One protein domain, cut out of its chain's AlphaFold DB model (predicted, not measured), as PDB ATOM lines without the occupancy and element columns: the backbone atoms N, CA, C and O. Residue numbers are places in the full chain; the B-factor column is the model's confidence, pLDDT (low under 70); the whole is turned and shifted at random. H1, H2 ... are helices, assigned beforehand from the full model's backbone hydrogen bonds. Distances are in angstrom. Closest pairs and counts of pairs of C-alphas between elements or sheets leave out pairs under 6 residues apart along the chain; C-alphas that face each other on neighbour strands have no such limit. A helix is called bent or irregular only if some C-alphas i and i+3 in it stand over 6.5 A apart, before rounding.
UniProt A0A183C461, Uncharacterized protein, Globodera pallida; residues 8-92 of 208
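Overview. This is residues 8 to 92 of the 208 residues of an uncharacterized protein of Globodera pallida (UniProt A0A183C461). The model is a long, lopsided helical hairpin: H2 runs out, the chain turns round, and the far longer H3 folds back beside it and then runs on well past it as a free arm, residues 62 to 92. The short helix H1, at the first printed residues, sticks out to one side beyond the other end of H2, and packs on neither of the two. The printed part has 85 residues, with three named helices in the order H1, H2, H3 and no named strand, and its class is all helix. The whole is extended, with a radius of gyration of the C-alphas of 23.4 A, and its outline is a rod that spans 83 by 25 by 13 A, the length made by H3.

Arrangement. The printed part begins with H1, residues 8 to 12, which touches no helix. A tight link of 4 residues joins it to H2, residues 17 to 33, and the two are apart. A short link of 6 residues joins H2 to H3, residues 40 to 92. H1 and H3 are apart. H2 and H3 form a helical hairpin and touch, with 16 pairs of C-alphas within 8 A. Their closest C-alphas are those of Leu 26 and Ile 47, 6.1 A apart. Their lines stand at a shallow tilt of 19 degrees, and they run opposite ways. H3 touches H2 with residues 40 to 57 alone. In H1, H2 and H3 every pair of O i and N i+4 is within hydrogen-bond range, and no helix is bent or irregular.

Along the chain. H1 begins at C-alpha 8, at (49.993, -34.288, -41.441), and has 5 residues. H2 has 17 residues and measures 24.2 A from C-alpha 17, at (57.275, -23.588, -45.971), to C-alpha 33. H3 is the longest helix, with 53 residues, and measures 77.3 A from C-alpha 40, at (75.692, -13.929, -64.222), to C-alpha 92, at (5.547, -22.940, -33.070).

Size, cuts and confidence. The two C-alphas farthest apart are those of Asn 37 and Lys 92, at 82.7 A, while the first and last printed C-alphas, those of Arg 8 and Lys 92, are 46.6 A apart. The printed part has no cut and no long link. Residues 8 to 14, of which 8 to 12 belong to H1, stand free, as do residues 34 to 39 and residues 62 to 92 of H3. The mean pLDDT of the printed part is 86.3, and 12 residues are under 70, namely residues 9 to 17 and 36 to 38. The mean is 67 for H1 and 94 for H3.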
ATOM      1  N   ARG A   8      48.818 -34.736 -42.211       70.94
ATOM      2  CA  ARG A   8      49.993 -34.288 -41.441       70.94
ATOM      3  C   ARG A   8      50.994 -33.537 -42.306       70.94
ATOM      4  O   ARG A   8      51.606 -32.601 -41.811       70.94
ATOM      5  N   LYS A   9      51.156 -33.920 -43.575       68.56
ATOM      6  CA  LYS A   9      51.996 -33.193 -44.526       68.56
ATOM      7  C   LYS A   9      51.379 -31.848 -44.902       68.56
ATOM      8  O   LYS A   9      52.105 -30.876 -44.896       68.56
ATOM      9  N   LEU A  10      50.071 -31.760 -45.136       65.69
ATOM     10  CA  LEU A  10      49.368 -30.493 -45.367       65.69
ATOM     11  C   LEU A  10      49.429 -29.570 -44.143       65.69
ATOM     12  O   LEU A  10      49.577 -28.368 -44.301       65.69
ATOM     13  N   ILE A  11      49.331 -30.128 -42.933       68.12
ATOM     14  CA  ILE A  11      49.432 -29.383 -41.670       68.12
ATOM     15  C   ILE A  11      50.881 -28.938 -41.409       68.12
ATOM     16  O   ILE A  11      51.098 -27.831 -40.930       68.12
ATOM     17  N   ALA A  12      51.875 -29.775 -41.729       63.31
ATOM     18  CA  ALA A  12      53.296 -29.453 -41.568       63.31
ATOM     19  C   ALA A  12      53.836 -28.517 -42.665       63.31
ATOM     20  O   ALA A  12      54.697 -27.689 -42.382       63.31
ATOM     21  N   ASP A  13      53.332 -28.638 -43.896       61.53
ATOM     22  CA  ASP A  13      53.637 -27.755 -45.027       61.53
ATOM     23  C   ASP A  13      52.744 -26.501 -45.047       61.53
ATOM     24  O   ASP A  13      52.916 -25.675 -45.942       61.53
ATOM     25  N   GLY A  14      51.812 -26.373 -44.088       53.19
ATOM     26  CA  GLY A  14      50.732 -25.383 -44.044       53.19
ATOM     27  C   GLY A  14      51.118 -24.051 -44.669       53.19
ATOM     28  O   GLY A  14      51.914 -23.332 -44.083       53.19
ATOM     29  N   ASP A  15      50.601 -23.800 -45.877       55.16
ATOM     30  CA  ASP A  15      50.674 -22.585 -46.711       55.16
ATOM     31  C   ASP A  15      51.990 -21.763 -46.773       55.16
ATOM     32  O   ASP A  15      52.022 -20.744 -47.454       55.16
ATOM     33  N   GLY A  16      53.102 -22.175 -46.150       55.06
ATOM     34  CA  GLY A  16      54.198 -21.248 -45.823       55.06
ATOM     35  C   GLY A  16      55.623 -21.775 -45.992       55.06
ATOM     36  O   GLY A  16      56.516 -21.004 -46.344       55.06
ATOM     37  N   THR A  17      55.888 -23.079 -45.851       55.81
ATOM     38  CA  THR A  17      57.275 -23.588 -45.971       55.81
ATOM     39  C   THR A  17      57.792 -23.590 -47.409       55.81
ATOM     40  O   THR A  17      59.004 -23.549 -47.632       55.81
ATOM     41  N   GLY A  18      56.900 -23.616 -48.404       70.00
ATOM     42  CA  GLY A  18      57.264 -23.511 -49.818       70.00
ATOM     43  C   GLY A  18      57.722 -22.106 -50.218       70.00
ATOM     44  O   GLY A  18      58.648 -21.972 -51.021       70.00
ATOM     45  N   ASP A  19      57.101 -21.076 -49.648       75.06
ATOM     46  CA  ASP A  19      57.410 -19.676 -49.945       75.06
ATOM     47  C   ASP A  19      58.617 -19.199 -49.142       75.06
ATOM     48  O   ASP A  19      59.538 -18.642 -49.734       75.06
ATOM     49  N   ASP A  20      58.714 -19.559 -47.859       80.50
ATOM     50  CA  ASP A  20      59.926 -19.339 -47.062       80.50
ATOM     51  C   ASP A  20      61.149 -19.986 -47.717       80.50
ATOM     52  O   ASP A  20      62.211 -19.373 -47.843       80.50
ATOM     53  N   ARG A  21      61.008 -21.216 -48.227       81.38
ATOM     54  CA  ARG A  21      62.092 -21.891 -48.951       81.38
ATOM     55  C   ARG A  21      62.439 -21.182 -50.260       81.38
ATOM     56  O   ARG A  21      63.624 -21.101 -50.585       81.38
ATOM     57  N   ARG A  22      61.450 -20.660 -50.992       82.62
ATOM     58  CA  ARG A  22      61.667 -19.860 -52.210       82.62
ATOM     59  C   ARG A  22      62.360 -18.531 -51.902       82.62
ATOM     60  O   ARG A  22      63.293 -18.168 -52.613       82.62
ATOM     61  N   ILE A  23      62.001 -17.856 -50.812       86.06
ATOM     62  CA  ILE A  23      62.653 -16.623 -50.340       86.06
ATOM     63  C   ILE A  23      64.104 -16.904 -49.928       86.06
ATOM     64  O   ILE A  23      65.021 -16.186 -50.333       86.06
ATOM     65  N   VAL A  24      64.349 -17.992 -49.193       87.69
ATOM     66  CA  VAL A  24      65.708 -18.424 -48.831       87.69
ATOM     67  C   VAL A  24      66.532 -18.765 -50.081       87.69
ATOM     68  O   VAL A  24      67.703 -18.392 -50.166       87.69
ATOM     69  N   GLN A  25      65.938 -19.421 -51.084       86.81
ATOM     70  CA  GLN A  25      66.589 -19.701 -52.370       86.81
ATOM     71  C   GLN A  25      66.899 -18.420 -53.157       86.81
ATOM     72  O   GLN A  25      67.999 -18.292 -53.694       86.81
ATOM     73  N   LEU A  26      65.980 -17.452 -53.187       89.25
ATOM     74  CA  LEU A  26      66.200 -16.138 -53.794       89.25
ATOM     75  C   LEU A  26      67.393 -15.428 -53.133       89.25
ATOM     76  O   LEU A  26      68.298 -14.960 -53.823       89.25
ATOM     77  N   PHE A  27      67.450 -15.426 -51.798       88.12
ATOM     78  CA  PHE A  27      68.560 -14.853 -51.032       88.12
ATOM     79  C   PHE A  27      69.903 -15.537 -51.352       88.12
ATOM     80  O   PHE A  27      70.927 -14.877 -51.554       88.12
ATOM     81  N   GLN A  28      69.912 -16.867 -51.481       88.25
ATOM     82  CA  GLN A  28      71.096 -17.625 -51.903       88.25
ATOM     83  C   GLN A  28      71.534 -17.275 -53.336       88.25
ATOM     84  O   GLN A  28      72.727 -17.119 -53.590       88.25
ATOM     85  N   LEU A  29      70.601 -17.095 -54.274       86.75
ATOM     86  CA  LEU A  29      70.926 -16.704 -55.650       86.75
ATOM     87  C   LEU A  29      71.498 -15.279 -55.732       86.75
ATOM     88  O   LEU A  29      72.472 -15.054 -56.449       86.75
ATOM     89  N   ILE A  30      70.960 -14.337 -54.952       86.31
ATOM     90  CA  ILE A  30      71.465 -12.955 -54.867       86.31
ATOM     91  C   ILE A  30      72.885 -12.926 -54.279       86.31
ATOM     92  O   ILE A  30      73.769 -12.244 -54.797       86.31
ATOM     93  N   THR A  31      73.150 -13.712 -53.231       86.44
ATOM     94  CA  THR A  31      74.502 -13.811 -52.647       86.44
ATOM     95  C   THR A  31      75.510 -14.491 -53.580       86.44
ATOM     96  O   THR A  31      76.692 -14.145 -53.546       86.44
ATOM     97  N   MET A  32      75.075 -15.418 -54.444       82.81
ATOM     98  CA  MET A  32      75.917 -15.996 -55.503       82.81
ATOM     99  C   MET A  32      76.218 -15.000 -56.630       82.81
ATOM    100  O   MET A  32      77.339 -15.002 -57.137       82.81
ATOM    101  N   LEU A  33      75.267 -14.130 -56.984       80.00
ATOM    102  CA  LEU A  33      75.469 -13.073 -57.981       80.00
ATOM    103  C   LEU A  33      76.542 -12.060 -57.541       80.00
ATOM    104  O   LEU A  33      77.327 -11.603 -58.365       80.00
ATOM    105  N   ASN A  34      76.631 -11.773 -56.238       78.25
ATOM    106  CA  ASN A  34      77.653 -10.889 -55.661       78.25
ATOM    107  C   ASN A  34      79.079 -11.486 -55.654       78.25
ATOM    108  O   ASN A  34      80.031 -10.784 -55.312       78.25
ATOM    109  N   LYS A  35      79.266 -12.765 -56.015       80.75
ATOM    110  CA  LYS A  35      80.595 -13.394 -56.125       80.75
ATOM    111  C   LYS A  35      81.129 -13.267 -57.558       80.75
ATOM    112  O   LYS A  35      80.469 -13.673 -58.509       80.75
ATOM    113  N   ALA A  36      82.370 -12.793 -57.701       58.25
ATOM    114  CA  ALA A  36      82.988 -12.368 -58.967       58.25
ATOM    115  C   ALA A  36      83.207 -13.450 -60.061       58.25
ATOM    116  O   ALA A  36      83.680 -13.113 -61.138       58.25
ATOM    117  N   ASN A  37      82.859 -14.723 -59.824       59.38
ATOM    118  CA  ASN A  37      83.202 -15.862 -60.699       59.38
ATOM    119  C   ASN A  37      81.986 -16.680 -61.187       59.38
ATOM    120  O   ASN A  37      82.133 -17.863 -61.490       59.38
ATOM    121  N   SER A  38      80.776 -16.110 -61.215       63.03
ATOM    122  CA  SER A  38      79.561 -16.861 -61.571       63.03
ATOM    123  C   SER A  38      78.964 -16.467 -62.925       63.03
ATOM    124  O   SER A  38      79.152 -15.352 -63.409       63.03
ATOM    125  N   ASP A  39      78.240 -17.406 -63.541       75.38
ATOM    126  CA  ASP A  39      77.553 -17.238 -64.825       75.38
ATOM    127  C   ASP A  39      76.331 -16.307 -64.655       75.38
ATOM    128  O   ASP A  39      75.192 -16.732 -64.420       75.38
ATOM    129  N   THR A  40      76.599 -14.998 -64.680       78.25
ATOM    130  CA  THR A  40      75.692 -13.929 -64.222       78.25
ATOM    131  C   THR A  40      74.335 -13.926 -64.926       78.25
ATOM    132  O   THR A  40      73.314 -13.657 -64.291       78.25
ATOM    133  N   LYS A  41      74.278 -14.283 -66.215       83.38
ATOM    134  CA  LYS A  41      73.031 -14.338 -67.005       83.38
ATOM    135  C   LYS A  41      72.096 -15.475 -66.576       83.38
ATOM    136  O   LYS A  41      70.885 -15.297 -66.515       83.38
ATOM    137  N   SER A  42      72.652 -16.641 -66.248       86.44
ATOM    138  CA  SER A  42      71.870 -17.800 -65.792       86.44
ATOM    139  C   SER A  42      71.287 -17.561 -64.397       86.44
ATOM    140  O   SER A  42      70.129 -17.877 -64.125       86.44
ATOM    141  N   ILE A  43      72.074 -16.943 -63.511       85.69
ATOM    142  CA  ILE A  43      71.652 -16.630 -62.142       85.69
ATOM    143  C   ILE A  43      70.601 -15.517 -62.128       85.69
ATOM    144  O   ILE A  43      69.596 -15.654 -61.437       85.69
ATOM    145  N   THR A  44      70.774 -14.461 -62.928       86.31
ATOM    146  CA  THR A  44      69.776 -13.382 -63.049       86.31
ATOM    147  C   THR A  44      68.438 -13.888 -63.581       86.31
ATOM    148  O   THR A  44      67.408 -13.553 -63.005       86.31
ATOM    149  N   HIS A  45      68.431 -14.770 -64.587       89.94
ATOM    150  CA  HIS A  45      67.191 -15.400 -65.056       89.94
ATOM    151  C   HIS A  45      66.508 -16.221 -63.951       89.94
ATOM    152  O   HIS A  45      65.293 -16.154 -63.793       89.94
ATOM    153  N   LYS A  46      67.272 -16.986 -63.156       88.94
ATOM    154  CA  LYS A  46      66.723 -17.764 -62.030       88.94
ATOM    155  C   LYS A  46      66.160 -16.879 -60.919       88.94
ATOM    156  O   LYS A  46      65.174 -17.256 -60.289       88.94
ATOM    157  N   ILE A  47      66.779 -15.728 -60.658       89.69
ATOM    158  CA  ILE A  47      66.264 -14.741 -59.700       89.69
ATOM    159  C   ILE A  47      64.928 -14.196 -60.198       89.69
ATOM    160  O   ILE A  47      63.969 -14.202 -59.434       89.69
ATOM    161  N   LEU A  48      64.845 -13.806 -61.473       90.56
ATOM    162  CA  LEU A  48      63.625 -13.248 -62.061       90.56
ATOM    163  C   LEU A  48      62.457 -14.237 -61.969       90.56
ATOM    164  O   LEU A  48      61.415 -13.910 -61.418       90.56
ATOM    165  N   THR A  49      62.681 -15.497 -62.361       90.50
ATOM    166  CA  THR A  49      61.646 -16.538 -62.266       90.50
ATOM    167  C   THR A  49      61.202 -16.820 -60.831       90.50
ATOM    168  O   THR A  49      60.047 -17.156 -60.601       90.50
ATOM    169  N   ASN A  50      62.109 -16.722 -59.851       88.06
ATOM    170  CA  ASN A  50      61.732 -16.904 -58.447       88.06
ATOM    171  C   ASN A  50      60.949 -15.699 -57.916       88.06
ATOM    172  O   ASN A  50      60.034 -15.897 -57.123       88.06
ATOM    173  N   LEU A  51      61.277 -14.484 -58.362       90.50
ATOM    174  CA  LEU A  51      60.516 -13.281 -58.036       90.50
ATOM    175  C   LEU A  51      59.080 -13.405 -58.569       90.50
ATOM    176  O   LEU A  51      58.150 -13.297 -57.777       90.50
ATOM    177  N   ASP A  52      58.903 -13.752 -59.848       91.94
ATOM    178  CA  ASP A  52      57.578 -13.914 -60.468       91.94
ATOM    179  C   ASP A  52      56.708 -14.932 -59.705       91.94
ATOM    180  O   ASP A  52      55.516 -14.726 -59.475       91.94
ATOM    181  N   LEU A  53      57.311 -16.042 -59.261       88.44
ATOM    182  CA  LEU A  53      56.615 -17.069 -58.479       88.44
ATOM    183  C   LEU A  53      56.233 -16.600 -57.070       88.44
ATOM    184  O   LEU A  53      55.191 -17.019 -56.564       88.44
ATOM    185  N   ILE A  54      57.073 -15.787 -56.423       89.06
ATOM    186  CA  ILE A  54      56.775 -15.197 -55.109       89.06
ATOM    187  C   ILE A  54      55.664 -14.152 -55.252       89.06
ATOM    188  O   ILE A  54      54.731 -14.147 -54.454       89.06
ATOM    189  N   GLU A  55      55.718 -13.315 -56.289       91.25
ATOM    190  CA  GLU A  55      54.693 -12.311 -56.574       91.25
ATOM    191  C   GLU A  55      53.326 -12.959 -56.825       91.25
ATOM    192  O   GLU A  55      52.327 -12.559 -56.223       91.25
ATOM    193  N   LEU A  56      53.282 -14.022 -57.634       90.19
ATOM    194  CA  LEU A  56      52.056 -14.782 -57.870       90.19
ATOM    195  C   LEU A  56      51.504 -15.403 -56.578       90.19
ATOM    196  O   LEU A  56      50.294 -15.373 -56.344       90.19
ATOM    197  N   SER A  57      52.376 -15.965 -55.733       88.81
ATOM    198  CA  SER A  57      51.963 -16.552 -54.453       88.81
ATOM    199  C   SER A  57      51.381 -15.495 -53.513       88.81
ATOM    200  O   SER A  57      50.330 -15.705 -52.910       88.81
ATOM    201  N   PHE A  58      52.000 -14.312 -53.465       88.88
ATOM    202  CA  PHE A  58      51.513 -13.187 -52.675       88.88
ATOM    203  C   PHE A  58      50.133 -12.702 -53.144       88.88
ATOM    204  O   PHE A  58      49.228 -12.525 -52.327       88.88
ATOM    205  N   GLN A  59      49.935 -12.549 -54.457       93.25
ATOM    206  CA  GLN A  59      48.634 -12.176 -55.024       93.25
ATOM    207  C   GLN A  59      47.557 -13.217 -54.699       93.25
ATOM    208  O   GLN A  59      46.452 -12.857 -54.289       93.25
ATOM    209  N   LYS A  60      47.891 -14.507 -54.820       92.00
ATOM    210  CA  LYS A  60      47.002 -15.608 -54.439       92.00
ATOM    211  C   LYS A  60      46.622 -15.522 -52.958       92.00
ATOM    212  O   LYS A  60      45.440 -15.613 -52.641       92.00
ATOM    213  N   GLN A  61      47.589 -15.313 -52.064       89.38
ATOM    214  CA  GLN A  61      47.324 -15.222 -50.626       89.38
ATOM    215  C   GLN A  61      46.435 -14.024 -50.282       89.38
ATOM    216  O   GLN A  61      45.527 -14.147 -49.464       89.38
ATOM    217  N   SER A  62      46.643 -12.883 -50.942       94.19
ATOM    218  CA  SER A  62      45.784 -11.709 -50.775       94.19
ATOM    219  C   SER A  62      44.335 -11.993 -51.189       94.19
ATOM    220  O   SER A  62      43.417 -11.594 -50.475       94.19
ATOM    221  N   GLN A  63      44.121 -12.708 -52.298       95.56
ATOM    222  CA  GLN A  63      42.777 -13.103 -52.735       95.56
ATOM    223  C   GLN A  63      42.137 -14.115 -51.782       95.56
ATOM    224  O   GLN A  63      40.967 -13.962 -51.440       95.56
ATOM    225  N   ILE A  64      42.894 -15.112 -51.319       93.62
ATOM    226  CA  ILE A  64      42.407 -16.089 -50.336       93.62
ATOM    227  C   ILE A  64      41.999 -15.382 -49.047       93.62
ATOM    228  O   ILE A  64      40.931 -15.677 -48.524       93.62
ATOM    229  N   SER A  65      42.793 -14.424 -48.560       94.50
ATOM    230  CA  SER A  65      42.447 -13.647 -47.366       94.50
ATOM    231  C   SER A  65      41.120 -12.910 -47.548       94.50
ATOM    232  O   SER A  65      40.241 -13.033 -46.701       94.50
ATOM    233  N   ALA A  66      40.937 -12.223 -48.680       96.56
ATOM    234  CA  ALA A  66      39.703 -11.494 -48.973       96.56
ATOM    235  C   ALA A  66      38.472 -12.418 -49.049       96.56
ATOM    236  O   ALA A  66      37.435 -12.114 -48.465       96.56
ATOM    237  N   VAL A  67      38.594 -13.568 -49.721       96.50
ATOM    238  CA  VAL A  67      37.510 -14.565 -49.793       96.50
ATOM    239  C   VAL A  67      37.228 -15.168 -48.417       96.50
ATOM    240  O   VAL A  67      36.070 -15.345 -48.056       96.50
ATOM    241  N   THR A  68      38.263 -15.440 -47.620       95.81
ATOM    242  CA  THR A  68      38.111 -15.997 -46.266       95.81
ATOM    243  C   THR A  68      37.362 -15.027 -45.352       95.81
ATOM    244  O   THR A  68      36.490 -15.442 -44.595       95.81
ATOM    245  N   GLU A  69      37.659 -13.728 -45.438       97.12
ATOM    246  CA  GLU A  69      36.928 -12.688 -44.705       97.12
ATOM    247  C   GLU A  69      35.446 -12.643 -45.108       97.12
ATOM    248  O   GLU A  69      34.571 -12.580 -44.242       97.12
ATOM    249  N   GLU A  70      35.146 -12.740 -46.406       97.38
ATOM    250  CA  GLU A  70      33.766 -12.806 -46.900       97.38
ATOM    251  C   GLU A  70      33.043 -14.080 -46.429       97.38
ATOM    252  O   GLU A  70      31.889 -14.020 -45.989       97.38
ATOM    253  N   GLU A  71      33.722 -15.228 -46.465       97.19
ATOM    254  CA  GLU A  71      33.188 -16.498 -45.978       97.19
ATOM    255  C   GLU A  71      32.865 -16.444 -44.484       97.19
ATOM    256  O   GLU A  71      31.784 -16.884 -44.093       97.19
ATOM    257  N   ILE A  72      33.738 -15.860 -43.654       96.88
ATOM    258  CA  ILE A  72      33.490 -15.688 -42.213       96.88
ATOM    259  C   ILE A  72      32.187 -14.918 -41.986       96.88
ATOM    260  O   ILE A  72      31.315 -15.395 -41.259       96.88
ATOM    261  N   VAL A  73      32.004 -13.781 -42.664       97.75
ATOM    262  CA  VAL A  73      30.774 -12.976 -42.553       97.75
ATOM    263  C   VAL A  73      29.546 -13.768 -43.006       97.75
ATOM    264  O   VAL A  73      28.461 -13.647 -42.426       97.75
ATOM    265  N   ASN A  74      29.685 -14.593 -44.044       98.06
ATOM    266  CA  ASN A  74      28.587 -15.425 -44.521       98.06
ATOM    267  C   ASN A  74      28.222 -16.533 -43.519       98.06
ATOM    268  O   ASN A  74      27.037 -16.773 -43.284       98.06
ATOM    269  N   TYR A  75      29.212 -17.169 -42.886       98.12
ATOM    270  CA  TYR A  75      28.975 -18.161 -41.836       98.12
ATOM    271  C   TYR A  75      28.349 -17.539 -40.590       98.12
ATOM    272  O   TYR A  75      27.417 -18.118 -40.036       98.12
ATOM    273  N   GLU A  76      28.781 -16.346 -40.180       97.62
ATOM    274  CA  GLU A  76      28.143 -15.610 -39.083       97.62
ATOM    275  C   GLU A  76      26.669 -15.331 -39.388       97.62
ATOM    276  O   GLU A  76      25.796 -15.619 -38.566       97.62
ATOM    277  N   ARG A  77      26.365 -14.856 -40.603       98.12
ATOM    278  CA  ARG A  77      24.985 -14.643 -41.051       98.12
ATOM    279  C   ARG A  77      24.174 -15.936 -40.998       98.12
ATOM    280  O   ARG A  77      23.077 -15.934 -40.439       98.12
ATOM    281  N   LEU A  78      24.715 -17.034 -41.524       98.12
ATOM    282  CA  LEU A  78      24.046 -18.332 -41.525       98.12
ATOM    283  C   LEU A  78      23.766 -18.831 -40.101       98.12
ATOM    284  O   LEU A  78      22.671 -19.319 -39.834       98.12
ATOM    285  N   CYS A  79      24.709 -18.660 -39.169       97.94
ATOM    286  CA  CYS A  79      24.496 -18.981 -37.758       97.94
ATOM    287  C   CYS A  79      23.322 -18.184 -37.178       97.94
ATOM    288  O   CYS A  79      22.421 -18.773 -36.583       97.94
ATOM    289  N   THR A  80      23.268 -16.868 -37.422       98.00
ATOM    290  CA  THR A  80      22.147 -16.049 -36.933       98.00
ATOM    291  C   THR A  80      20.802 -16.447 -37.544       98.00
ATOM    292  O   THR A  80      19.784 -16.421 -36.853       98.00
ATOM    293  N   GLU A  81      20.776 -16.847 -38.816       98.19
ATOM    294  CA  GLU A  81      19.563 -17.328 -39.481       98.19
ATOM    295  C   GLU A  81      19.095 -18.661 -38.884       98.19
ATOM    296  O   GLU A  81      17.911 -18.835 -38.595       98.19
ATOM    297  N   ILE A  82      20.024 -19.585 -38.628       98.00
ATOM    298  CA  ILE A  82      19.725 -20.860 -37.970       98.00
ATOM    299  C   ILE A  82      19.166 -20.617 -36.564       98.00
ATOM    300  O   ILE A  82      18.143 -21.209 -36.216       98.00
ATOM    301  N   ASP A  83      19.757 -19.714 -35.781       97.94
ATOM    302  CA  ASP A  83      19.265 -19.373 -34.440       97.94
ATOM    303  C   ASP A  83      17.850 -18.772 -34.480       97.94
ATOM    304  O   ASP A  83      16.975 -19.132 -33.681       97.94
ATOM    305  N   GLN A  84      17.572 -17.902 -35.454       97.88
ATOM    306  CA  GLN A  84      16.224 -17.375 -35.684       97.88
ATOM    307  C   GLN A  84      15.236 -18.484 -36.066       97.88
ATOM    308  O   GLN A  84      14.111 -18.518 -35.570       97.88
ATOM    309  N   MET A  85      15.641 -19.434 -36.904       98.06
ATOM    310  CA  MET A  85      14.787 -20.559 -37.285       98.06
ATOM    311  C   MET A  85      14.527 -21.506 -36.107       98.06
ATOM    312  O   MET A  85      13.410 -22.005 -35.951       98.06
ATOM    313  N   ILE A  86      15.524 -21.732 -35.246       97.81
ATOM    314  CA  ILE A  86      15.379 -22.526 -34.020       97.81
ATOM    315  C   ILE A  86      14.376 -21.863 -33.073       97.81
ATOM    316  O   ILE A  86      13.456 -22.536 -32.602       97.81
ATOM    317  N   THR A  87      14.511 -20.558 -32.826       97.81
ATOM    318  CA  THR A  87      13.591 -19.817 -31.945       97.81
ATOM    319  C   THR A  87      12.164 -19.822 -32.494       97.81
ATOM    320  O   THR A  87      11.246 -20.242 -31.792       97.81
ATOM    321  N   GLN A  88      11.973 -19.526 -33.783       97.88
ATOM    322  CA  GLN A  88      10.655 -19.597 -34.429       97.88
ATOM    323  C   GLN A  88      10.024 -20.994 -34.359       97.88
ATOM    324  O   GLN A  88       8.814 -21.131 -34.172       97.88
ATOM    325  N   ASN A  89      10.816 -22.053 -34.534       98.06
ATOM    326  CA  ASN A  89      10.312 -23.422 -34.428       98.06
ATOM    327  C   ASN A  89       9.981 -23.804 -32.983       98.06
ATOM    328  O   ASN A  89       9.006 -24.525 -32.760       98.06
ATOM    329  N   SER A  90      10.742 -23.302 -32.010       97.94
ATOM    330  CA  SER A  90      10.423 -23.453 -30.590       97.94
ATOM    331  C   SER A  90       9.076 -22.806 -30.257       97.94
ATOM    332  O   SER A  90       8.219 -23.460 -29.661       97.94
ATOM    333  N   ASP A  91       8.834 -21.585 -30.737       97.69
ATOM    334  CA  ASP A  91       7.569 -20.870 -30.523       97.69
ATOM    335  C   ASP A  91       6.384 -21.608 -31.161       97.69
ATOM    336  O   ASP A  91       5.342 -21.813 -30.531       97.69
ATOM    337  N   LYS A  92       6.553 -22.095 -32.400       97.94
ATOM    338  CA  LYS A  92       5.547 -22.940 -33.070       97.94
ATOM    339  C   LYS A  92       5.274 -24.218 -32.278       97.94
ATOM    340  O   LYS A  92       4.122 -24.628 -32.148       97.94
TER     341      LYS A  92